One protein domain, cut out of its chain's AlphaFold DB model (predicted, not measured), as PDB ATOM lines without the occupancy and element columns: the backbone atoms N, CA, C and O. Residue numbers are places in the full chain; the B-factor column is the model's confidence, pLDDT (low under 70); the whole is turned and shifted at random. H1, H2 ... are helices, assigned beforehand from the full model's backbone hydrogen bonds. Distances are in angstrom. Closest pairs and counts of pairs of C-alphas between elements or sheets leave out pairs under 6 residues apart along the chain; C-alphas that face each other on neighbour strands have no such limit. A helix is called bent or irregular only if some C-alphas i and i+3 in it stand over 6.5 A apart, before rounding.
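Overview. This is residues 511 to 555 and 567 to 636 of the 1269 residues of an uncharacterized protein of Gaeumannomyces tritici (strain R3-111a-1) (UniProt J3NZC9). A slender rod: bent helix H5 runs along it, with H4 and H2 beside it in a loose up-and-down bundle, H2, H4 and H5b alternating in direction; H1 crosses H4 near one end, H3 and H6 sit near the other. The 115 printed residues, all helix by class, have six named helices, H1 to H6, and no named strand. The whole is loose, radius of gyration of the C-alphas 16.6 A, spanning 55 by 24 by 21 A.

Arrangement. Start at H5, residues 600 to 627, one helix by its hydrogen bonds but bent: C-alphas 610 and 613 are 6.8 A apart, between arms H5a, 600 to 610, and H5b, 613 to 627. H2, residues 532 to 554, touches H5b at a shallow tilt of 11 degrees, the same way; closest C-alphas Asn 539 and Leu 618, 6.2 A. H4, residues 575 to 593, is close but not clearly touching H5b; closest C-alphas Tyr 580 and Thr 615, 6.8 A. H1, residues 519 to 526, touches residues 590 to 593 of H4 alone, about perpendicular at 80 degrees; closest C-alphas Ala 520 and Leu 590, 5.8 A. H2 also touches H3, residues 568 to 573, closest C-alphas Ala 549 and Tyr 569, 6.0 A, and H6, residues 631 to 634, closest C-alphas Ile 550 and Gly 631, 6.0 A. H3 has 0 of 2 O i to N i+4 pairs within hydrogen-bond range, but 2 of 3 O i to N i+3 pairs; H6 is too short for an i+4 pair, and in H1, H2, H4, H5a and H5b every such pair is within range.

Along the chain. Find C-alpha 532 at (-39.568, 24.920, -8.129); from there H2 runs 32.4 A. H4 runs 27.4 A, H5b 21.2 A. H6 ends at C-alpha 634, (-50.025, 6.599, 12.886).

Size, cuts and confidence. The C-alphas farthest apart, Glu 555 and Gly 597, are 56.0 A apart. Residues 556 to 566 are not printed; C-alphas 555 and 567 are 17.0 A apart across this cut. Of the links printed whole, none is long. The model's pLDDT is under 70 at 49 residues, among them 514 to 533 and 589 to 604.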
ATOM      1  N   LEU A 511     -31.784  19.064  -3.994       79.44
ATOM      2  CA  LEU A 511     -30.747  20.080  -4.121       79.44
ATOM      3  C   LEU A 511     -29.420  19.394  -4.510       79.44
ATOM      4  O   LEU A 511     -29.181  18.245  -4.150       79.44
ATOM      5  N   PRO A 512     -28.529  20.028  -5.281       73.12
ATOM      6  CA  PRO A 512     -27.217  19.450  -5.550       73.12
ATOM      7  C   PRO A 512     -26.357  19.429  -4.280       73.12
ATOM      8  O   PRO A 512     -26.272  20.417  -3.548       73.12
ATOM      9  N   ASN A 513     -25.682  18.301  -4.033       71.75
ATOM     10  CA  ASN A 513     -24.826  18.136  -2.861       71.75
ATOM     11  C   ASN A 513     -23.672  19.161  -2.901       71.75
ATOM     12  O   ASN A 513     -22.812  19.078  -3.788       71.75
ATOM     13  N   PRO A 514     -23.595  20.097  -1.938       65.25
ATOM     14  CA  PRO A 514     -22.590  21.149  -1.952       65.25
ATOM     15  C   PRO A 514     -21.174  20.598  -1.776       65.25
ATOM     16  O   PRO A 514     -20.219  21.259  -2.173       65.25
ATOM     17  N   ASP A 515     -21.001  19.400  -1.209       62.06
ATOM     18  CA  ASP A 515     -19.692  18.817  -0.919       62.06
ATOM     19  C   ASP A 515     -18.931  18.269  -2.129       62.06
ATOM     20  O   ASP A 515     -17.729  18.005  -2.018       62.06
ATOM     21  N   SER A 516     -19.570  18.182  -3.295       65.25
ATOM     22  CA  SER A 516     -18.883  17.831  -4.538       65.25
ATOM     23  C   SER A 516     -17.963  18.967  -5.022       65.25
ATOM     24  O   SER A 516     -18.054  20.118  -4.582       65.25
ATOM     25  N   ALA A 517     -17.013  18.639  -5.910       55.00
ATOM     26  CA  ALA A 517     -15.971  19.571  -6.357       55.00
ATOM     27  C   ALA A 517     -16.533  20.864  -6.976       55.00
ATOM     28  O   ALA A 517     -15.940  21.927  -6.750       55.00
ATOM     29  N   ASP A 518     -17.687  20.742  -7.643       59.75
ATOM     30  CA  ASP A 518     -18.418  21.804  -8.337       59.75
ATOM     31  C   ASP A 518     -19.801  22.088  -7.711       59.75
ATOM     32  O   ASP A 518     -20.532  22.958  -8.185       59.75
ATOM     33  N   GLY A 519     -20.180  21.380  -6.641       62.50
ATOM     34  CA  GLY A 519     -21.542  21.373  -6.092       62.50
ATOM     35  C   GLY A 519     -22.029  22.727  -5.595       62.50
ATOM     36  O   GLY A 519     -23.186  23.070  -5.784       62.50
ATOM     37  N   ALA A 520     -21.138  23.545  -5.034       62.34
ATOM     38  CA  ALA A 520     -21.492  24.892  -4.583       62.34
ATOM     39  C   ALA A 520     -21.813  25.849  -5.745       62.34
ATOM     40  O   ALA A 520     -22.703  26.680  -5.607       62.34
ATOM     41  N   ALA A 521     -21.122  25.720  -6.884       64.31
ATOM     42  CA  ALA A 521     -21.405  26.519  -8.077       64.31
ATOM     43  C   ALA A 521     -22.705  26.063  -8.755       64.31
ATOM     44  O   ALA A 521     -23.504  26.895  -9.167       64.31
ATOM     45  N   HIS A 522     -22.952  24.748  -8.798       65.19
ATOM     46  CA  HIS A 522     -24.208  24.190  -9.304       65.19
ATOM     47  C   HIS A 522     -25.401  24.566  -8.416       65.19
ATOM     48  O   HIS A 522     -26.444  24.927  -8.939       65.19
ATOM     49  N   LEU A 523     -25.248  24.539  -7.088       66.00
ATOM     50  CA  LEU A 523     -26.294  24.956  -6.151       66.00
ATOM     51  C   LEU A 523     -26.572  26.466  -6.251       66.00
ATOM     52  O   LEU A 523     -27.730  26.863  -6.266       66.00
ATOM     53  N   ALA A 524     -25.530  27.294  -6.400       63.38
ATOM     54  CA  ALA A 524     -25.672  28.736  -6.615       63.38
ATOM     55  C   ALA A 524     -26.356  29.077  -7.950       63.38
ATOM     56  O   ALA A 524     -27.150  30.005  -8.000       63.38
ATOM     57  N   ALA A 525     -26.070  28.325  -9.017       65.00
ATOM     58  CA  ALA A 525     -26.740  28.481 -10.307       65.00
ATOM     59  C   ALA A 525     -28.177  27.929 -10.294       65.00
ATOM     60  O   ALA A 525     -29.034  28.455 -10.992       65.00
ATOM     61  N   ALA A 526     -28.453  26.893  -9.495       61.78
ATOM     62  CA  ALA A 526     -29.771  26.267  -9.396       61.78
ATOM     63  C   ALA A 526     -30.777  27.064  -8.546       61.78
ATOM     64  O   ALA A 526     -31.969  26.914  -8.770       61.78
ATOM     65  N   LEU A 527     -30.319  27.895  -7.599       65.19
ATOM     66  CA  LEU A 527     -31.169  28.678  -6.684       65.19
ATOM     67  C   LEU A 527     -32.017  29.773  -7.379       65.19
ATOM     68  O   LEU A 527     -33.206  29.834  -7.091       65.19
ATOM     69  N   PRO A 528     -31.479  30.602  -8.301       55.59
ATOM     70  CA  PRO A 528     -32.277  31.568  -9.073       55.59
ATOM     71  C   PRO A 528     -33.078  30.918 -10.208       55.59
ATOM     72  O   PRO A 528     -34.062  31.475 -10.681       55.59
ATOM     73  N   LEU A 529     -32.618  29.760 -10.690       54.50
ATOM     74  CA  LEU A 529     -33.190  29.035 -11.825       54.50
ATOM     75  C   LEU A 529     -34.111  27.894 -11.388       54.50
ATOM     76  O   LEU A 529     -34.355  27.005 -12.206       54.50
ATOM     77  N   THR A 530     -34.558  27.837 -10.125       49.19
ATOM     78  CA  THR A 530     -35.139  26.594  -9.615       49.19
ATOM     79  C   THR A 530     -36.239  26.091 -10.530       49.19
ATOM     80  O   THR A 530     -37.256  26.740 -10.770       49.19
ATOM     81  N   GLN A 531     -36.046  24.841 -10.930       57.81
ATOM     82  CA  GLN A 531     -37.091  23.844 -10.879       57.81
ATOM     83  C   GLN A 531     -37.764  23.890  -9.487       57.81
ATOM     84  O   GLN A 531     -37.563  23.000  -8.661       57.81
ATOM     85  N   GLU A 532     -38.562  24.924  -9.198       60.50
ATOM     86  CA  GLU A 532     -39.568  24.920  -8.129       60.50
ATOM     87  C   GLU A 532     -40.365  23.611  -8.241       60.50
ATOM     88  O   GLU A 532     -40.581  22.899  -7.263       60.50
ATOM     89  N   SER A 533     -40.615  23.195  -9.487       69.56
ATOM     90  CA  SER A 533     -41.130  21.889  -9.884       69.56
ATOM     91  C   SER A 533     -40.405  20.681  -9.273       69.56
ATOM     92  O   SER A 533     -41.084  19.723  -8.925       69.56
ATOM     93  N   THR A 534     -39.082  20.679  -9.077       79.38
ATOM     94  CA  THR A 534     -38.348  19.523  -8.520       79.38
ATOM     95  C   THR A 534     -38.445  19.451  -6.996       79.38
ATOM     96  O   THR A 534     -38.629  18.359  -6.455       79.38
ATOM     97  N   ILE A 535     -38.390  20.585  -6.285       85.31
ATOM     98  CA  ILE A 535     -38.634  20.617  -4.827       85.31
ATOM     99  C   ILE A 535     -40.099  20.291  -4.533       85.31
ATOM    100  O   ILE A 535     -40.379  19.496  -3.632       85.31
ATOM    101  N   LEU A 536     -41.027  20.839  -5.321       85.56
ATOM    102  CA  LEU A 536     -42.446  20.509  -5.238       85.56
ATOM    103  C   LEU A 536     -42.698  19.032  -5.557       85.56
ATOM    104  O   LEU A 536     -43.420  18.384  -4.806       85.56
ATOM    105  N   LEU A 537     -42.056  18.461  -6.580       87.50
ATOM    106  CA  LEU A 537     -42.157  17.030  -6.892       87.50
ATOM    107  C   LEU A 537     -41.597  16.164  -5.755       87.50
ATOM    108  O   LEU A 537     -42.181  15.137  -5.406       87.50
ATOM    109  N   ALA A 538     -40.506  16.581  -5.109       90.06
ATOM    110  CA  ALA A 538     -39.988  15.889  -3.932       90.06
ATOM    111  C   ALA A 538     -40.962  15.982  -2.747       90.06
ATOM    112  O   ALA A 538     -41.221  14.973  -2.092       90.06
ATOM    113  N   ASN A 539     -41.562  17.153  -2.508       91.44
ATOM    114  CA  ASN A 539     -42.596  17.342  -1.488       91.44
ATOM    115  C   ASN A 539     -43.826  16.467  -1.774       91.44
ATOM    116  O   ASN A 539     -44.308  15.778  -0.877       91.44
ATOM    117  N   GLN A 540     -44.289  16.418  -3.025       90.38
ATOM    118  CA  GLN A 540     -45.368  15.536  -3.475       90.38
ATOM    119  C   GLN A 540     -45.010  14.061  -3.287       90.38
ATOM    120  O   GLN A 540     -45.855  13.272  -2.878       90.38
ATOM    121  N   THR A 541     -43.754  13.679  -3.522       90.62
ATOM    122  CA  THR A 541     -43.268  12.309  -3.299       90.62
ATOM    123  C   THR A 541     -43.265  11.944  -1.812       90.62
ATOM    124  O   THR A 541     -43.720  10.861  -1.441       90.62
ATOM    125  N   VAL A 542     -42.837  12.860  -0.936       90.56
ATOM    126  CA  VAL A 542     -42.915  12.693   0.527       90.56
ATOM    127  C   VAL A 542     -44.372  12.579   0.990       90.56
ATOM    128  O   VAL A 542     -44.701  11.678   1.764       90.56
ATOM    129  N   LEU A 543     -45.265  13.437   0.487       88.50
ATOM    130  CA  LEU A 543     -46.704  13.360   0.764       88.50
ATOM    131  C   LEU A 543     -47.301  12.045   0.262       88.50
ATOM    132  O   LEU A 543     -48.102  11.432   0.966       88.50
ATOM    133  N   ALA A 544     -46.888  11.574  -0.916       87.12
ATOM    134  CA  ALA A 544     -47.365  10.325  -1.483       87.12
ATOM    135  C   ALA A 544     -46.988   9.119  -0.609       87.12
ATOM    136  O   ALA A 544     -47.844   8.261  -0.379       87.12
ATOM    137  N   LEU A 545     -45.761   9.085  -0.073       87.19
ATOM    138  CA  LEU A 545     -45.314   8.077   0.897       87.19
ATOM    139  C   LEU A 545     -46.102   8.157   2.212       87.19
ATOM    140  O   LEU A 545     -46.551   7.128   2.720       87.19
ATOM    141  N   ALA A 546     -46.326   9.365   2.741       84.81
ATOM    142  CA  ALA A 546     -47.103   9.574   3.965       84.81
ATOM    143  C   ALA A 546     -48.565   9.121   3.805       84.81
ATOM    144  O   ALA A 546     -49.094   8.408   4.656       84.81
ATOM    145  N   GLN A 547     -49.208   9.467   2.688       84.44
ATOM    146  CA  GLN A 547     -50.556   9.009   2.348       84.44
ATOM    147  C   GLN A 547     -50.618   7.488   2.198       84.44
ATOM    148  O   GLN A 547     -51.535   6.865   2.726       84.44
ATOM    149  N   SER A 548     -49.630   6.878   1.534       82.25
ATOM    150  CA  SER A 548     -49.528   5.421   1.424       82.25
ATOM    151  C   SER A 548     -49.424   4.750   2.795       82.25
ATOM    152  O   SER A 548     -50.103   3.756   3.033       82.25
ATOM    153  N   ALA A 549     -48.658   5.315   3.733       79.88
ATOM    154  CA  ALA A 549     -48.592   4.809   5.105       79.88
ATOM    155  C   ALA A 549     -49.930   4.958   5.859       79.88
ATOM    156  O   ALA A 549     -50.326   4.050   6.592       79.88
ATOM    157  N   ILE A 550     -50.662   6.063   5.655       77.69
ATOM    158  CA  ILE A 550     -52.005   6.277   6.234       77.69
ATOM    159  C   ILE A 550     -53.014   5.256   5.690       77.69
ATOM    160  O   ILE A 550     -53.825   4.734   6.461       77.69
ATOM    161  N   MET A 551     -52.965   4.961   4.386       77.88
ATOM    162  CA  MET A 551     -53.816   3.946   3.754       77.88
ATOM    163  C   MET A 551     -53.607   2.584   4.429       77.88
ATOM    164  O   MET A 551     -54.570   2.008   4.928       77.88
ATOM    165  N   VAL A 552     -52.352   2.144   4.585       74.81
ATOM    166  CA  VAL A 552     -52.006   0.889   5.286       74.81
ATOM    167  C   VAL A 552     -52.482   0.887   6.742       74.81
ATOM    168  O   VAL A 552     -53.081  -0.084   7.205       74.81
ATOM    169  N   ALA A 553     -52.255   1.977   7.485       71.56
ATOM    170  CA  ALA A 553     -52.677   2.083   8.884       71.56
ATOM    171  C   ALA A 553     -54.208   2.035   9.055       71.56
ATOM    172  O   ALA A 553     -54.715   1.619  10.101       71.56
ATOM    173  N   SER A 554     -54.953   2.452   8.030       70.69
ATOM    174  CA  SER A 554     -56.416   2.485   8.042       70.69
ATOM    175  C   SER A 554     -57.058   1.131   7.729       70.69
ATOM    176  O   SER A 554     -58.165   0.891   8.210       70.69
ATOM    177  N   GLU A 555     -56.362   0.234   7.021       67.38
ATOM    178  CA  GLU A 555     -56.851  -1.105   6.639       67.38
ATOM    179  C   GLU A 555     -56.927  -2.110   7.813       67.38
ATOM    180  O   GLU A 555     -57.517  -3.177   7.687       67.38
ATOM    181  N   GLY A 567     -42.013  -1.847  13.035       52.38
ATOM    182  CA  GLY A 567     -40.946  -0.918  12.613       52.38
ATOM    183  C   GLY A 567     -41.206  -0.125  11.321       52.38
ATOM    184  O   GLY A 567     -41.254   1.099  11.364       52.38
ATOM    185  N   SER A 568     -41.405  -0.790  10.181       56.19
ATOM    186  CA  SER A 568     -41.071  -0.194   8.870       56.19
ATOM    187  C   SER A 568     -41.944   0.992   8.406       56.19
ATOM    188  O   SER A 568     -41.428   2.069   8.122       56.19
ATOM    189  N   TYR A 569     -43.283   0.898   8.434       62.62
ATOM    190  CA  TYR A 569     -44.138   2.028   8.010       62.62
ATOM    191  C   TYR A 569     -44.159   3.199   9.015       62.62
ATOM    192  O   TYR A 569     -44.654   4.281   8.697       62.62
ATOM    193  N   THR A 570     -43.618   3.013  10.227       64.69
ATOM    194  CA  THR A 570     -43.506   4.089  11.227       64.69
ATOM    195  C   THR A 570     -42.342   5.032  10.932       64.69
ATOM    196  O   THR A 570     -42.414   6.212  11.270       64.69
ATOM    197  N   GLU A 571     -41.320   4.558  10.219       70.81
ATOM    198  CA  GLU A 571     -40.140   5.343   9.832       70.81
ATOM    199  C   GLU A 571     -40.463   6.364   8.718       70.81
ATOM    200  O   GLU A 571     -39.767   7.369   8.547       70.81
ATOM    201  N   VAL A 572     -41.614   6.210   8.044       77.69
ATOM    202  CA  VAL A 572     -42.204   7.228   7.151       77.69
ATOM    203  C   VAL A 572     -42.488   8.535   7.898       77.69
ATOM    204  O   VAL A 572     -42.373   9.612   7.318       77.69
ATOM    205  N   SER A 573     -42.804   8.473   9.196       74.56
ATOM    206  CA  SER A 573     -43.059   9.672  10.008       74.56
ATOM    207  C   SER A 573     -41.806  10.532  10.227       74.56
ATOM    208  O   SER A 573     -41.917  11.753  10.366       74.56
ATOM    209  N   SER A 574     -40.616   9.921  10.221       78.81
ATOM    210  CA  SER A 574     -39.324  10.606  10.353       78.81
ATOM    211  C   SER A 574     -38.765  11.130   9.032       78.81
ATOM    212  O   SER A 574     -37.980  12.075   9.058       78.81
ATOM    213  N   LEU A 575     -39.188  10.591   7.884       85.62
ATOM    214  CA  LEU A 575     -38.665  10.992   6.575       85.62
ATOM    215  C   LEU A 575     -38.766  12.503   6.300       85.62
ATOM    216  O   LEU A 575     -37.753  13.085   5.906       85.62
ATOM    217  N   PRO A 576     -39.905  13.188   6.542       86.81
ATOM    218  CA  PRO A 576     -39.979  14.630   6.325       86.81
ATOM    219  C   PRO A 576     -38.951  15.394   7.162       86.81
ATOM    220  O   PRO A 576     -38.401  16.389   6.696       86.81
ATOM    221  N   ARG A 577     -38.647  14.894   8.374       85.06
ATOM    222  CA  ARG A 577     -37.637  15.488   9.254       85.06
ATOM    223  C   ARG A 577     -36.249  15.396   8.643       85.06
ATOM    224  O   ARG A 577     -35.520  16.381   8.639       85.06
ATOM    225  N   ASP A 578     -35.901  14.229   8.123       85.50
ATOM    226  CA  ASP A 578     -34.600  14.012   7.502       85.50
ATOM    227  C   ASP A 578     -34.432  14.846   6.225       85.50
ATOM    228  O   ASP A 578     -33.373  15.438   6.017       85.50
ATOM    229  N   VAL A 579     -35.491  14.965   5.415       87.38
ATOM    230  CA  VAL A 579     -35.483  15.742   4.166       87.38
ATOM    231  C   VAL A 579     -35.287  17.233   4.430       87.38
ATOM    232  O   VAL A 579     -34.377  17.830   3.850       87.38
ATOM    233  N   TYR A 580     -36.077  17.860   5.313       86.25
ATOM    234  CA  TYR A 580     -35.877  19.292   5.564       86.25
ATOM    235  C   TYR A 580     -34.526  19.559   6.237       86.25
ATOM    236  O   TYR A 580     -33.860  20.530   5.887       86.25
ATOM    237  N   LYS A 581     -34.061  18.691   7.149       85.25
ATOM    238  CA  LYS A 581     -32.739  18.848   7.780       85.25
ATOM    239  C   LYS A 581     -31.602  18.767   6.768       85.25
ATOM    240  O   LYS A 581     -30.651  19.541   6.875       85.25
ATOM    241  N   ALA A 582     -31.703  17.874   5.784       84.31
ATOM    242  CA  ALA A 582     -30.757  17.812   4.675       84.31
ATOM    243  C   ALA A 582     -30.760  19.122   3.869       84.31
ATOM    244  O   ALA A 582     -29.689  19.693   3.646       84.31
ATOM    245  N   ARG A 583     -31.947  19.668   3.546       85.00
ATOM    246  CA  ARG A 583     -32.084  20.965   2.854       85.00
ATOM    247  C   ARG A 583     -31.390  22.084   3.628       85.00
ATOM    248  O   ARG A 583     -30.531  22.768   3.077       85.00
ATOM    249  N   LEU A 584     -31.669  22.215   4.926       79.19
ATOM    250  CA  LEU A 584     -31.028  23.221   5.785       79.19
ATOM    251  C   LEU A 584     -29.503  23.051   5.867       79.19
ATOM    252  O   LEU A 584     -28.744  24.024   5.812       79.19
ATOM    253  N   HIS A 585     -29.027  21.810   5.983       80.44
ATOM    254  CA  HIS A 585     -27.597  21.517   6.024       80.44
ATOM    255  C   HIS A 585     -26.884  21.919   4.723       80.44
ATOM    256  O   HIS A 585     -25.771  22.452   4.754       80.44
ATOM    257  N   TRP A 586     -27.512  21.693   3.571       77.12
ATOM    258  CA  TRP A 586     -26.915  22.039   2.285       77.12
ATOM    259  C   TRP A 586     -26.956  23.541   2.008       77.12
ATOM    260  O   TRP A 586     -25.955  24.096   1.549       77.12
ATOM    261  N   LEU A 587     -28.041  24.217   2.395       73.56
ATOM    262  CA  LEU A 587     -28.151  25.676   2.346       73.56
ATOM    263  C   LEU A 587     -27.090  26.363   3.218       73.56
ATOM    264  O   LEU A 587     -26.359  27.234   2.745       73.56
ATOM    265  N   SER A 588     -26.922  25.921   4.467       71.31
ATOM    266  CA  SER A 588     -25.868  26.450   5.346       71.31
ATOM    267  C   SER A 588     -24.460  26.193   4.790       71.31
ATOM    268  O   SER A 588     -23.580  27.053   4.873       71.31
ATOM    269  N   SER A 589     -24.237  25.043   4.148       69.69
ATOM    270  CA  SER A 589     -22.963  24.716   3.496       69.69
ATOM    271  C   SER A 589     -22.659  25.606   2.284       69.69
ATOM    272  O   SER A 589     -21.495  25.959   2.073       69.69
ATOM    273  N   LEU A 590     -23.673  26.001   1.507       68.00
ATOM    274  CA  LEU A 590     -23.541  26.975   0.418       68.00
ATOM    275  C   LEU A 590     -23.168  28.360   0.949       68.00
ATOM    276  O   LEU A 590     -22.186  28.951   0.494       68.00
ATOM    277  N   GLN A 591     -23.905  28.841   1.950       65.06
ATOM    278  CA  GLN A 591     -23.667  30.144   2.571       65.06
ATOM    279  C   GLN A 591     -22.230  30.267   3.102       65.06
ATOM    280  O   GLN A 591     -21.574  31.294   2.925       65.06
ATOM    281  N   ILE A 592     -21.681  29.198   3.691       64.88
ATOM    282  CA  ILE A 592     -20.286  29.174   4.161       64.88
ATOM    283  C   ILE A 592     -19.276  29.343   3.013       64.88
ATOM    284  O   ILE A 592     -18.189  29.887   3.239       64.88
ATOM    285  N   ARG A 593     -19.592  28.862   1.805       64.44
ATOM    286  CA  ARG A 593     -18.672  28.805   0.657       64.44
ATOM    287  C   ARG A 593     -18.682  30.065  -0.215       64.44
ATOM    288  O   ARG A 593     -17.665  30.332  -0.846       64.44
ATOM    289  N   LEU A 594     -19.771  30.836  -0.228       60.34
ATOM    290  CA  LEU A 594     -19.981  31.996  -1.113       60.34
ATOM    291  C   LEU A 594     -19.717  33.368  -0.458       60.34
ATOM    292  O   LEU A 594     -20.329  34.346  -0.857       60.34
ATOM    293  N   LYS A 595     -18.838  33.478   0.548       51.53
ATOM    294  CA  LYS A 595     -18.601  34.698   1.361       51.53
ATOM    295  C   LYS A 595     -18.088  35.959   0.609       51.53
ATOM    296  O   LYS A 595     -17.061  36.500   0.997       51.53
ATOM    297  N   VAL A 596     -18.771  36.459  -0.423       39.41
ATOM    298  CA  VAL A 596     -18.430  37.702  -1.138       39.41
ATOM    299  C   VAL A 596     -19.698  38.497  -1.497       39.41
ATOM    300  O   VAL A 596     -20.453  38.088  -2.372       39.41
ATOM    301  N   GLY A 597     -19.871  39.667  -0.867       47.41
ATOM    302  CA  GLY A 597     -20.565  40.846  -1.415       47.41
ATOM    303  C   GLY A 597     -22.070  40.780  -1.744       47.41
ATOM    304  O   GLY A 597     -22.772  39.821  -1.435       47.41
ATOM    305  N   ALA A 598     -22.547  41.858  -2.384       38.31
ATOM    306  CA  ALA A 598     -23.944  42.235  -2.668       38.31
ATOM    307  C   ALA A 598     -24.828  41.183  -3.381       38.31
ATOM    308  O   ALA A 598     -26.046  41.321  -3.379       38.31
ATOM    309  N   VAL A 599     -24.249  40.095  -3.901       47.75
ATOM    310  CA  VAL A 599     -24.968  38.925  -4.458       47.75
ATOM    311  C   VAL A 599     -25.738  38.147  -3.369       47.75
ATOM    312  O   VAL A 599     -26.589  37.313  -3.663       47.75
ATOM    313  N   ALA A 600     -25.460  38.417  -2.090       49.25
ATOM    314  CA  ALA A 600     -26.061  37.716  -0.959       49.25
ATOM    315  C   ALA A 600     -27.538  38.067  -0.675       49.25
ATOM    316  O   ALA A 600     -28.195  37.272  -0.014       49.25
ATOM    317  N   VAL A 601     -28.054  39.218  -1.126       49.69
ATOM    318  CA  VAL A 601     -29.449  39.634  -0.847       49.69
ATOM    319  C   VAL A 601     -30.437  38.895  -1.758       49.69
ATOM    320  O   VAL A 601     -31.374  38.279  -1.258       49.69
ATOM    321  N   ASP A 602     -30.165  38.841  -3.065       57.62
ATOM    322  CA  ASP A 602     -30.989  38.091  -4.029       57.62
ATOM    323  C   ASP A 602     -30.973  36.581  -3.743       57.62
ATOM    324  O   ASP A 602     -31.956  35.872  -3.952       57.62
ATOM    325  N   LEU A 603     -29.851  36.066  -3.235       63.28
ATOM    326  CA  LEU A 603     -29.717  34.662  -2.856       63.28
ATOM    327  C   LEU A 603     -30.579  34.306  -1.636       63.28
ATOM    328  O   LEU A 603     -31.172  33.232  -1.615       63.28
ATOM    329  N   ASP A 604     -30.663  35.191  -0.640       67.00
ATOM    330  CA  ASP A 604     -31.447  34.966   0.579       67.00
ATOM    331  C   ASP A 604     -32.958  34.951   0.282       67.00
ATOM    332  O   ASP A 604     -33.664  34.078   0.794       67.00
ATOM    333  N   GLN A 605     -33.435  35.840  -0.601       70.81
ATOM    334  CA  GLN A 605     -34.833  35.849  -1.047       70.81
ATOM    335  C   GLN A 605     -35.178  34.585  -1.844       70.81
ATOM    336  O   GLN A 605     -36.152  33.899  -1.542       70.81
ATOM    337  N   ASN A 606     -34.322  34.202  -2.796       71.75
ATOM    338  CA  ASN A 606     -34.504  32.971  -3.568       71.75
ATOM    339  C   ASN A 606     -34.463  31.716  -2.677       71.75
ATOM    340  O   ASN A 606     -35.215  30.771  -2.896       71.75
ATOM    341  N   MET A 607     -33.623  31.692  -1.636       73.88
ATOM    342  CA  MET A 607     -33.609  30.607  -0.648       73.88
ATOM    343  C   MET A 607     -34.914  30.534   0.157       73.88
ATOM    344  O   MET A 607     -35.420  29.435   0.412       73.88
ATOM    345  N   LEU A 608     -35.444  31.688   0.568       76.19
ATOM    346  CA  LEU A 608     -36.704  31.778   1.294       76.19
ATOM    347  C   LEU A 608     -37.869  31.266   0.435       76.19
ATOM    348  O   LEU A 608     -38.612  30.392   0.888       76.19
ATOM    349  N   ASP A 609     -37.980  31.759  -0.798       79.69
ATOM    350  CA  ASP A 609     -39.103  31.480  -1.693       79.69
ATOM    351  C   ASP A 609     -39.035  30.087  -2.329       79.69
ATOM    352  O   ASP A 609     -40.035  29.374  -2.331       79.69
ATOM    353  N   ALA A 610     -37.868  29.637  -2.795       77.62
ATOM    354  CA  ALA A 610     -37.758  28.364  -3.510       77.62
ATOM    355  C   ALA A 610     -37.599  27.139  -2.592       77.62
ATOM    356  O   ALA A 610     -37.885  26.015  -3.008       77.62
ATOM    357  N   VAL A 611     -37.125  27.312  -1.348       80.44
ATOM    358  CA  VAL A 611     -36.814  26.181  -0.451       80.44
ATOM    359  C   VAL A 611     -37.551  26.260   0.881       80.44
ATOM    360  O   VAL A 611     -38.208  25.285   1.263       80.44
ATOM    361  N   CYS A 612     -37.450  27.374   1.610       83.06
ATOM    362  CA  CYS A 612     -37.989  27.470   2.970       83.06
ATOM    363  C   CYS A 612     -39.523  27.494   2.997       83.06
ATOM    364  O   CYS A 612     -40.101  26.694   3.736       83.06
ATOM    365  N   LYS A 613     -40.180  28.333   2.179       84.69
ATOM    366  CA  LYS A 613     -41.652  28.409   2.089       84.69
ATOM    367  C   LYS A 613     -42.276  27.078   1.624       84.69
ATOM    368  O   LYS A 613     -43.042  26.512   2.403       84.69
ATOM    369  N   PRO A 614     -41.849  26.447   0.504       86.88
ATOM    370  CA  PRO A 614     -42.384  25.144   0.093       86.88
ATOM    371  C   PRO A 614     -42.153  24.032   1.121       86.88
ATOM    372  O   PRO A 614     -42.930  23.082   1.222       86.88
ATOM    373  N   THR A 615     -41.059  24.104   1.886       87.62
ATOM    374  CA  THR A 615     -40.797  23.149   2.970       87.62
ATOM    375  C   THR A 615     -41.715  23.403   4.169       87.62
ATOM    376  O   THR A 615     -42.206  22.438   4.749       87.62
ATOM    377  N   ALA A 616     -41.990  24.661   4.522       84.88
ATOM    378  CA  ALA A 616     -42.976  25.006   5.545       84.88
ATOM    379  C   ALA A 616     -44.387  24.536   5.145       84.88
ATOM    380  O   ALA A 616     -45.064  23.909   5.961       84.88
ATOM    381  N   ASP A 617     -44.773  24.714   3.880       86.00
ATOM    382  CA  ASP A 617     -46.050  24.235   3.337       86.00
ATOM    383  C   ASP A 617     -46.177  22.713   3.408       86.00
ATOM    384  O   ASP A 617     -47.212  22.194   3.828       86.00
ATOM    385  N   LEU A 618     -45.114  21.975   3.064       87.38
ATOM    386  CA  LEU A 618     -45.074  20.521   3.234       87.38
ATOM    387  C   LEU A 618     -45.349  20.127   4.695       87.38
ATOM    388  O   LEU A 618     -46.130  19.209   4.947       87.38
ATOM    389  N   LEU A 619     -44.720  20.808   5.660       86.25
ATOM    390  CA  LEU A 619     -44.904  20.528   7.086       86.25
ATOM    391  C   LEU A 619     -46.328  20.856   7.558       86.25
ATOM    392  O   LEU A 619     -46.920  20.048   8.273       86.25
ATOM    393  N   LEU A 620     -46.904  21.976   7.112       81.06
ATOM    394  CA  LEU A 620     -48.299  22.345   7.390       81.06
ATOM    395  C   LEU A 620     -49.282  21.313   6.810       81.06
ATOM    396  O   LEU A 620     -50.212  20.877   7.492       81.06
ATOM    397  N   GLN A 621     -49.050  20.852   5.578       82.75
ATOM    398  CA  GLN A 621     -49.868  19.818   4.938       82.75
ATOM    399  C   GLN A 621     -49.752  18.463   5.651       82.75
ATOM    400  O   GLN A 621     -50.761  17.786   5.858       82.75
ATOM    401  N   LEU A 622     -48.552  18.070   6.087       80.88
ATOM    402  CA  LEU A 622     -48.346  16.863   6.896       80.88
ATOM    403  C   LEU A 622     -49.014  16.971   8.273       80.88
ATOM    404  O   LEU A 622     -49.553  15.983   8.776       80.88
ATOM    405  N   GLU A 623     -49.033  18.159   8.876       77.12
ATOM    406  CA  GLU A 623     -49.734  18.407  10.134       77.12
ATOM    407  C   GLU A 623     -51.259  18.305   9.966       77.12
ATOM    408  O   GLU A 623     -51.931  17.683  10.792       77.12
ATOM    409  N   LYS A 624     -51.803  18.813   8.853       77.31
ATOM    410  CA  LYS A 624     -53.209  18.613   8.466       77.31
ATOM    411  C   LYS A 624     -53.529  17.129   8.262       77.31
ATOM    412  O   LYS A 624     -54.527  16.636   8.788       77.31
ATOM    413  N   LEU A 625     -52.656  16.385   7.577       75.12
ATOM    414  CA  LEU A 625     -52.799  14.934   7.407       75.12
ATOM    415  C   LEU A 625     -52.752  14.190   8.750       75.12
ATOM    416  O   LEU A 625     -53.529  13.257   8.947       75.12
ATOM    417  N   ARG A 626     -51.913  14.622   9.699       72.12
ATOM    418  CA  ARG A 626     -51.849  14.067  11.063       72.12
ATOM    419  C   ARG A 626     -53.165  14.236  11.827       72.12
ATOM    420  O   ARG A 626     -53.538  13.328  12.564       72.12
ATOM    421  N   ARG A 627     -53.850  15.374  11.663       70.06
ATOM    422  CA  ARG A 627     -55.142  15.671  12.313       70.06
ATOM    423  C   ARG A 627     -56.318  14.870  11.729       70.06
ATOM    424  O   ARG A 627     -57.375  14.819  12.347       70.06
ATOM    425  N   SER A 628     -56.150  14.220  10.573       71.94
ATOM    426  CA  SER A 628     -57.185  13.360   9.984       71.94
ATOM    427  C   SER A 628     -57.426  12.073  10.795       71.94
ATOM    428  O   SER A 628     -56.533  11.570  11.483       71.94
ATOM    429  N   SER A 629     -58.618  11.481  10.660       63.78
ATOM    430  CA  SER A 629     -59.011  10.236  11.346       63.78
ATOM    431  C   SER A 629     -58.100   9.036  11.035       63.78
ATOM    432  O   SER A 629     -57.924   8.153  11.878       63.78
ATOM    433  N   GLY A 630     -57.485   9.004   9.847       60.62
ATOM    434  CA  GLY A 630     -56.459   8.027   9.470       60.62
ATOM    435  C   GLY A 630     -55.066   8.370  10.013       60.62
ATOM    436  O   GLY A 630     -54.342   7.481  10.453       60.62
ATOM    437  N   GLY A 631     -54.702   9.656  10.046       59.06
ATOM    438  CA  GLY A 631     -53.414  10.142  10.560       59.06
ATOM    439  C   GLY A 631     -53.234   9.946  12.067       59.06
ATOM    440  O   GLY A 631     -52.137   9.610  12.512       59.06
ATOM    441  N   ALA A 632     -54.314  10.040  12.848       61.59
ATOM    442  CA  ALA A 632     -54.297   9.749  14.282       61.59
ATOM    443  C   ALA A 632     -53.859   8.301  14.594       61.59
ATOM    444  O   ALA A 632     -53.239   8.054  15.627       61.59
ATOM    445  N   LYS A 633     -54.108   7.350  13.679       62.53
ATOM    446  CA  LYS A 633     -53.715   5.933  13.823       62.53
ATOM    447  C   LYS A 633     -52.215   5.686  13.615       62.53
ATOM    448  O   LYS A 633     -51.726   4.627  14.000       62.53
ATOM    449  N   LEU A 634     -51.488   6.641  13.027       59.88
ATOM    450  CA  LEU A 634     -50.025   6.599  12.886       59.88
ATOM    451  C   LEU A 634     -49.288   7.155  14.118       59.88
ATOM    452  O   LEU A 634     -48.065   7.044  14.199       59.88
ATOM    453  N   VAL A 635     -50.004   7.746  15.083       54.38
ATOM    454  CA  VAL A 635     -49.426   8.348  16.293       54.38
ATOM    455  C   VAL A 635     -49.469   7.340  17.445       54.38
ATOM    456  O   VAL A 635     -50.538   6.949  17.905       54.38
ATOM    457  N   PHE A 636     -48.299   6.921  17.938       52.03
ATOM    458  CA  PHE A 636     -48.204   5.989  19.068       52.03
ATOM    459  C   PHE A 636     -48.121   6.728  20.415       52.03
ATOM    460  O   PHE A 636     -47.321   7.659  20.548       52.03
TER     461      PHE A 636